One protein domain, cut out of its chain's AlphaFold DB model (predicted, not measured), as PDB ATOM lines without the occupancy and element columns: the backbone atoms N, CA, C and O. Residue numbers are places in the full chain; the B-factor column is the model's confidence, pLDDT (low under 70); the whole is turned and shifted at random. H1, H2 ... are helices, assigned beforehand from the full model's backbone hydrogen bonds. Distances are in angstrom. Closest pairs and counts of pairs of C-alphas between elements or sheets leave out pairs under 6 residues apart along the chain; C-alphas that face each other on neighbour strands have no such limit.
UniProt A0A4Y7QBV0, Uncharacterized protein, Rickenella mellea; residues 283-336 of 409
ATOM      1  N   SER A 283     103.590   1.980 182.454       60.22
ATOM      2  CA  SER A 283     103.907   3.122 181.601       60.22
ATOM      3  C   SER A 283     102.605   3.608 180.955       60.22
ATOM      4  O   SER A 283     101.697   2.807 180.719       60.22
ATOM      5  N   GLY A 284     102.473   4.907 180.671       66.06
ATOM      6  CA  GLY A 284     101.254   5.419 180.023       66.06
ATOM      7  C   GLY A 284     100.886   4.611 178.768       66.06
ATOM      8  O   GLY A 284      99.713   4.348 178.519       66.06
ATOM      9  N   TYR A 285     101.903   4.103 178.066       72.00
ATOM     10  CA  TYR A 285     101.773   3.173 176.947       72.00
ATOM     11  C   TYR A 285     101.241   1.788 177.336       72.00
ATOM     12  O   TYR A 285     100.418   1.246 176.609       72.00
ATOM     13  N   ALA A 286     101.658   1.212 178.463       75.56
ATOM     14  CA  ALA A 286     101.127  -0.059 178.953       75.56
ATOM     15  C   ALA A 286      99.656   0.063 179.388       75.56
ATOM     16  O   ALA A 286      98.859  -0.819 179.077       75.56
ATOM     17  N   ILE A 287      99.270   1.176 180.026       77.00
ATOM     18  CA  ILE A 287      97.857   1.458 180.334       77.00
ATOM     19  C   ILE A 287      97.063   1.612 179.035       77.00
ATOM     20  O   ILE A 287      96.020   0.979 178.879       77.00
ATOM     21  N   ALA A 288      97.566   2.403 178.084       82.81
ATOM     22  CA  ALA A 288      96.925   2.574 176.786       82.81
ATOM     23  C   ALA A 288      96.754   1.227 176.068       82.81
ATOM     24  O   ALA A 288      95.658   0.913 175.611       82.81
ATOM     25  N   TYR A 289      97.799   0.398 176.033       87.19
ATOM     26  CA  TYR A 289      97.761  -0.922 175.412       87.19
ATOM     27  C   TYR A 289      96.730  -1.842 176.071       87.19
ATOM     28  O   TYR A 289      95.950  -2.468 175.362       87.19
ATOM     29  N   LEU A 290      96.667  -1.887 177.408       86.56
ATOM     30  CA  LEU A 290      95.657  -2.670 178.128       86.56
ATOM     31  C   LEU A 290      94.234  -2.222 177.771       86.56
ATOM     32  O   LEU A 290      93.372  -3.063 177.514       86.56
ATOM     33  N   VAL A 291      93.992  -0.912 177.687       91.00
ATOM     34  CA  VAL A 291      92.687  -0.371 177.284       91.00
ATOM     35  C   VAL A 291      92.365  -0.760 175.838       91.00
ATOM     36  O   VAL A 291      91.303  -1.333 175.593       91.00
ATOM     37  N   PHE A 292      93.275  -0.542 174.887       92.31
ATOM     38  CA  PHE A 292      93.045  -0.887 173.478       92.31
ATOM     39  C   PHE A 292      92.869  -2.394 173.256       92.31
ATOM     40  O   PHE A 292      91.949  -2.795 172.544       92.31
ATOM     41  N   ALA A 293      93.686  -3.229 173.898       92.38
ATOM     42  CA  ALA A 293      93.569  -4.681 173.828       92.38
ATOM     43  C   ALA A 293      92.229  -5.163 174.401       92.38
ATOM     44  O   ALA A 293      91.577  -6.017 173.800       92.38
ATOM     45  N   SER A 294      91.773  -4.575 175.514       93.62
ATOM     46  CA  SER A 294      90.471  -4.912 176.100       93.62
ATOM     47  C   SER A 294      89.297  -4.526 175.193       93.62
ATOM     48  O   SER A 294      88.372  -5.319 175.019       93.62
ATOM     49  N   LEU A 295      89.355  -3.356 174.546       95.06
ATOM     50  CA  LEU A 295      88.328  -2.903 173.604       95.06
ATOM     51  C   LEU A 295      88.303  -3.762 172.333       95.06
ATOM     52  O   LEU A 295      87.225  -4.138 171.873       95.06
ATOM     53  N   ALA A 296      89.472  -4.119 171.796       94.69
ATOM     54  CA  ALA A 296      89.583  -5.016 170.648       94.69
ATOM     55  C   ALA A 296      89.044  -6.421 170.974       94.69
ATOM     56  O   ALA A 296      88.286  -6.985 170.186       94.69
ATOM     57  N   GLY A 297      89.367  -6.954 172.158       95.19
ATOM     58  CA  GLY A 297      88.843  -8.232 172.642       95.19
ATOM     59  C   GLY A 297      87.321  -8.224 172.809       95.19
ATOM     60  O   GLY A 297      86.649  -9.160 172.377       95.19
ATOM     61  N   LEU A 298      86.755  -7.144 173.359       95.62
ATOM     62  CA  LEU A 298      85.305  -6.977 173.478       95.62
ATOM     63  C   LEU A 298      84.624  -6.918 172.102       95.62
ATOM     64  O   LEU A 298      83.585  -7.547 171.902       95.62
ATOM     65  N   LEU A 299      85.209  -6.194 171.144       94.62
ATOM     66  CA  LEU A 299      84.671  -6.078 169.788       94.62
ATOM     67  C   LEU A 299      84.694  -7.431 169.065       94.62
ATOM     68  O   LEU A 299      83.691  -7.820 168.467       94.62
ATOM     69  N   LEU A 300      85.789  -8.186 169.192       95.94
ATOM     70  CA  LEU A 300      85.893  -9.551 168.674       95.94
ATOM     71  C   LEU A 300      84.807 -10.458 169.273       95.94
ATOM     72  O   LEU A 300      84.129 -11.174 168.538       95.94
ATOM     73  N   LEU A 301      84.591 -10.390 170.590       95.69
ATOM     74  CA  LEU A 301      83.566 -11.180 171.277       95.69
ATOM     75  C   LEU A 301      82.163 -10.849 170.748       95.69
ATOM     76  O   LEU A 301      81.394 -11.762 170.453       95.69
ATOM     77  N   ILE A 302      81.840  -9.566 170.553       93.50
ATOM     78  CA  ILE A 302      80.557  -9.132 169.976       93.50
ATOM     79  C   ILE A 302      80.356  -9.716 168.570       93.50
ATOM     80  O   ILE A 302      79.267 -10.203 168.262       93.50
ATOM     81  N   VAL A 303      81.394  -9.705 167.727       92.12
ATOM     82  CA  VAL A 303      81.334 -10.275 166.370       92.12
ATOM     83  C   VAL A 303      81.095 -11.785 166.417       92.12
ATOM     84  O   VAL A 303      80.229 -12.285 165.697       92.12
ATOM     85  N   VAL A 304      81.798 -12.509 167.293       95.38
ATOM     86  CA  VAL A 304      81.635 -13.962 167.462       95.38
ATOM     87  C   VAL A 304      80.231 -14.303 167.965       95.38
ATOM     88  O   VAL A 304      79.559 -15.149 167.377       95.38
ATOM     89  N   VAL A 305      79.746 -13.616 169.002       95.12
ATOM     90  CA  VAL A 305      78.393 -13.828 169.543       95.12
ATOM     91  C   VAL A 305      77.329 -13.537 168.487       95.12
ATOM     92  O   VAL A 305      76.370 -14.298 168.365       95.12
ATOM     93  N   TRP A 306      77.497 -12.483 167.685       90.31
ATOM     94  CA  TRP A 306      76.570 -12.173 166.600       90.31
ATOM     95  C   TRP A 306      76.585 -13.232 165.493       90.31
ATOM     96  O   TRP A 306      75.520 -13.623 165.015       90.31
ATOM     97  N   ALA A 307      77.760 -13.745 165.117       90.38
ATOM     98  CA  ALA A 307      77.877 -14.826 164.141       90.38
ATOM     99  C   ALA A 307      77.190 -16.112 164.631       90.38
ATOM    100  O   ALA A 307      76.436 -16.727 163.875       90.38
ATOM    101  N   ILE A 308      77.376 -16.472 165.907       94.56
ATOM    102  CA  ILE A 308      76.695 -17.611 166.543       94.56
ATOM    103  C   ILE A 308      75.181 -17.389 166.553       94.56
ATOM    104  O   ILE A 308      74.430 -18.255 166.107       94.56
ATOM    105  N   TYR A 309      74.722 -16.219 167.008       93.25
ATOM    106  CA  TYR A 309      73.303 -15.861 167.028       93.25
ATOM    107  C   TYR A 309      72.672 -15.969 165.634       93.25
ATOM    108  O   TYR A 309      71.613 -16.577 165.477       93.25
ATOM    109  N   ARG A 310      73.347 -15.436 164.610       90.00
ATOM    110  CA  ARG A 310      72.902 -15.511 163.217       90.00
ATOM    111  C   ARG A 310      72.844 -16.955 162.719       90.00
ATOM    112  O   ARG A 310      71.865 -17.323 162.079       90.00
ATOM    113  N   GLY A 311      73.850 -17.773 163.029       91.06
ATOM    114  CA  GLY A 311      73.869 -19.195 162.677       91.06
ATOM    115  C   GLY A 311      72.697 -19.963 163.292       91.06
ATOM    116  O   GLY A 311      71.980 -20.665 162.581       91.06
ATOM    117  N   ILE A 312      72.440 -19.765 164.589       92.69
ATOM    118  CA  ILE A 312      71.297 -20.368 165.294       92.69
ATOM    119  C   ILE A 312      69.972 -19.910 164.676       92.69
ATOM    120  O   ILE A 312      69.075 -20.728 164.473       92.69
ATOM    121  N   TRP A 313      69.843 -18.620 164.354       91.12
ATOM    122  CA  TRP A 313      68.636 -18.079 163.733       91.12
ATOM    123  C   TRP A 313      68.348 -18.734 162.373       91.12
ATOM    124  O   TRP A 313      67.230 -19.192 162.148       91.12
ATOM    125  N   ILE A 314      69.364 -18.858 161.506       90.00
ATOM    126  CA  ILE A 314      69.237 -19.507 160.188       90.00
ATOM    127  C   ILE A 314      68.818 -20.973 160.340       90.00
ATOM    128  O   ILE A 314      67.929 -21.437 159.629       90.00
ATOM    129  N   LEU A 315      69.429 -21.702 161.278       90.38
ATOM    130  CA  LEU A 315      69.087 -23.105 161.528       90.38
ATOM    131  C   LEU A 315      67.645 -23.266 162.021       90.38
ATOM    132  O   LEU A 315      66.953 -24.184 161.587       90.38
ATOM    133  N   ARG A 316      67.177 -22.367 162.894       92.19
ATOM    134  CA  ARG A 316      65.823 -22.419 163.463       92.19
ATOM    135  C   ARG A 316      64.732 -22.079 162.447       92.19
ATOM    136  O   ARG A 316      63.672 -22.693 162.485       92.19
ATOM    137  N   HIS A 317      64.980 -21.118 161.560       88.44
ATOM    138  CA  HIS A 317      63.982 -20.601 160.617       88.44
ATOM    139  C   HIS A 317      64.117 -21.152 159.195       88.44
ATOM    140  O   HIS A 317      63.488 -20.642 158.275       88.44
ATOM    141  N   ARG A 318      64.882 -22.230 158.998       88.38
ATOM    142  CA  ARG A 318      65.090 -22.839 157.675       88.38
ATOM    143  C   ARG A 318      63.789 -23.221 156.945       88.38
ATOM    144  O   ARG A 318      63.785 -23.246 155.721       88.38
ATOM    145  N   ASN A 319      62.711 -23.492 157.685       88.94
ATOM    146  CA  ASN A 319      61.427 -23.951 157.143       88.94
ATOM    147  C   ASN A 319      60.301 -22.902 157.224       88.94
ATOM    148  O   ASN A 319      59.160 -23.227 156.913       88.94
ATOM    149  N   ASP A 320      60.591 -21.674 157.663       89.44
ATOM    150  CA  ASP A 320      59.587 -20.616 157.805       89.44
ATOM    151  C   ASP A 320      59.802 -19.535 156.729       89.44
ATOM    152  O   ASP A 320      60.702 -18.702 156.871       89.44
ATOM    153  N   PRO A 321      58.996 -19.519 155.651       82.06
ATOM    154  CA  PRO A 321      59.146 -18.553 154.564       82.06
ATOM    155  C   PRO A 321      58.770 -17.121 154.971       82.06
ATOM    156  O   PRO A 321      59.047 -16.185 154.224       82.06
ATOM    157  N   THR A 322      58.149 -16.930 156.139       88.19
ATOM    158  CA  THR A 322      57.747 -15.607 156.639       88.19
ATOM    159  C   THR A 322      58.772 -14.984 157.590       88.19
ATOM    160  O   THR A 322      58.620 -13.831 158.002       88.19
ATOM    161  N   ALA A 323      59.842 -15.710 157.927       84.19
ATOM    162  CA  ALA A 323      60.841 -15.254 158.881       84.19
ATOM    163  C   ALA A 323      61.702 -14.109 158.314       84.19
ATOM    164  O   ALA A 323      62.438 -14.267 157.340       84.19
ATOM    165  N   VAL A 324      61.655 -12.947 158.969       85.38
ATOM    166  CA  VAL A 324      62.465 -11.777 158.596       85.38
ATOM    167  C   VAL A 324      63.905 -11.969 159.090       85.38
ATOM    168  O   VAL A 324      64.099 -12.126 160.300       85.38
ATOM    169  N   PRO A 325      64.923 -11.928 158.210       76.94
ATOM    170  CA  PRO A 325      66.307 -12.139 158.609       76.94
ATOM    171  C   PRO A 325      66.771 -11.091 159.625       76.94
ATOM    172  O   PRO A 325      66.390  -9.919 159.525       76.94
ATOM    173  N   PRO A 326      67.629 -11.474 160.589       77.00
ATOM    174  CA  PRO A 326      68.222 -10.513 161.493       77.00
ATOM    175  C   PRO A 326      69.017  -9.488 160.671       77.00
ATOM    176  O   PRO A 326      69.635  -9.848 159.662       77.00
ATOM    177  N   PRO A 327      69.011  -8.210 161.085       75.12
ATOM    178  CA  PRO A 327      69.678  -7.140 160.359       75.12
ATOM    179  C   PRO A 327      71.150  -7.481 160.099       75.12
ATOM    180  O   PRO A 327      71.850  -8.002 160.967       75.12
ATOM    181  N   VAL A 328      71.610  -7.162 158.886       75.56
ATOM    182  CA  VAL A 328      72.891  -7.618 158.314       75.56
ATOM    183  C   VAL A 328      74.114  -7.074 159.071       75.56
ATOM    184  O   VAL A 328      75.209  -7.613 158.935       75.56
ATOM    185  N   GLY A 329      73.942  -6.050 159.916       72.62
ATOM    186  CA  GLY A 329      74.999  -5.496 160.758       72.62
ATOM    187  C   GLY A 329      74.643  -5.427 162.246       72.62
ATOM    188  O   GLY A 329      73.556  -4.986 162.634       72.62
ATOM    189  N   VAL A 330      75.621  -5.744 163.098       67.75
ATOM    190  CA  VAL A 330      75.569  -5.513 164.556       67.75
ATOM    191  C   VAL A 330      75.191  -4.062 164.874       67.75
ATOM    192  O   VAL A 330      74.354  -3.804 165.737       67.75
ATOM    193  N   PHE A 331      75.752  -3.104 164.131       70.50
ATOM    194  CA  PHE A 331      75.481  -1.679 164.324       70.50
ATOM    195  C   PHE A 331      74.066  -1.274 163.908       70.50
ATOM    196  O   PHE A 331      73.445  -0.460 164.587       70.50
ATOM    197  N   THR A 332      73.511  -1.881 162.855       75.56
ATOM    198  CA  THR A 332      72.109  -1.656 162.474       75.56
ATOM    199  C   THR A 332      71.147  -2.237 163.507       75.56
ATOM    200  O   THR A 332      70.172  -1.580 163.862       75.56
ATOM    201  N   ALA A 333      71.472  -3.403 164.079       68.44
ATOM    202  CA  ALA A 333      70.698  -4.014 165.158       68.44
ATOM    203  C   ALA A 333      70.713  -3.148 166.430       68.44
ATOM    204  O   ALA A 333      69.668  -2.872 167.019       68.44
ATOM    205  N   LEU A 334      71.895  -2.663 166.828       71.25
ATOM    206  CA  LEU A 334      72.059  -1.746 167.958       71.25
ATOM    207  C   LEU A 334      71.341  -0.416 167.715       71.25
ATOM    208  O   LEU A 334      70.661   0.075 168.614       71.25
ATOM    209  N   GLY A 335      71.436   0.140 166.506       76.06
ATOM    210  CA  GLY A 335      70.742   1.365 166.113       76.06
ATOM    211  C   GLY A 335      69.225   1.225 166.209       76.06
ATOM    212  O   GLY A 335      68.573   2.052 166.845       76.06
ATOM    213  N   GLN A 336      68.665   0.137 165.674       78.69
ATOM    214  CA  GLN A 336      67.234  -0.160 165.770       78.69
ATOM    215  C   GLN A 336      66.797  -0.409 167.218       78.69
ATOM    216  O   GLN A 336      65.762   0.099 167.646       78.69
TER     217      GLN A 336
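This is residues 283 to 336 of the 409 residues of an uncharacterized protein of Rickenella mellea (UniProt A0A4Y7QBV0). One long helix, H1, makes the length of a rod, and beyond its last residue the link 317 to 329 folds back like a hook to a short second helix, H2, set crosswise near Trp 306. Residues 283 to 301 stick out free of the rest. The 54 printed residues hold two named helices, H1 then H2, and no named strand: all helix, extended, radius of gyration of the C-alphas 16.6 A, spans 57 by 21 by 9 A.

Find C-alpha 284 at (101.254, 5.419, 180.023); from there H1, residues 284 to 316, runs 48.0 A to C-alpha 316 at (65.823, -22.419, 163.463). H2, residues 330 to 336, ends at C-alpha 336 at (67.234, -0.160, 165.770).

Look at Trp 306 and Val 330, whose C-alphas, the closest of H1 and H2, are 7.0 A apart: the helices are close but not clearly touching. Their lines stand about perpendicular, at 77 degrees. In H1 and H2 every O i to N i+4 pair is within hydrogen-bond range.

The C-alphas of Ser 283 and Pro 321, the two farthest apart, are 56.6 A apart. The link from H1 to H2 is long, 13 residues, and the printed part has no cut. Look for pLDDT under 70 at residues 283 to 284, 330 and 333.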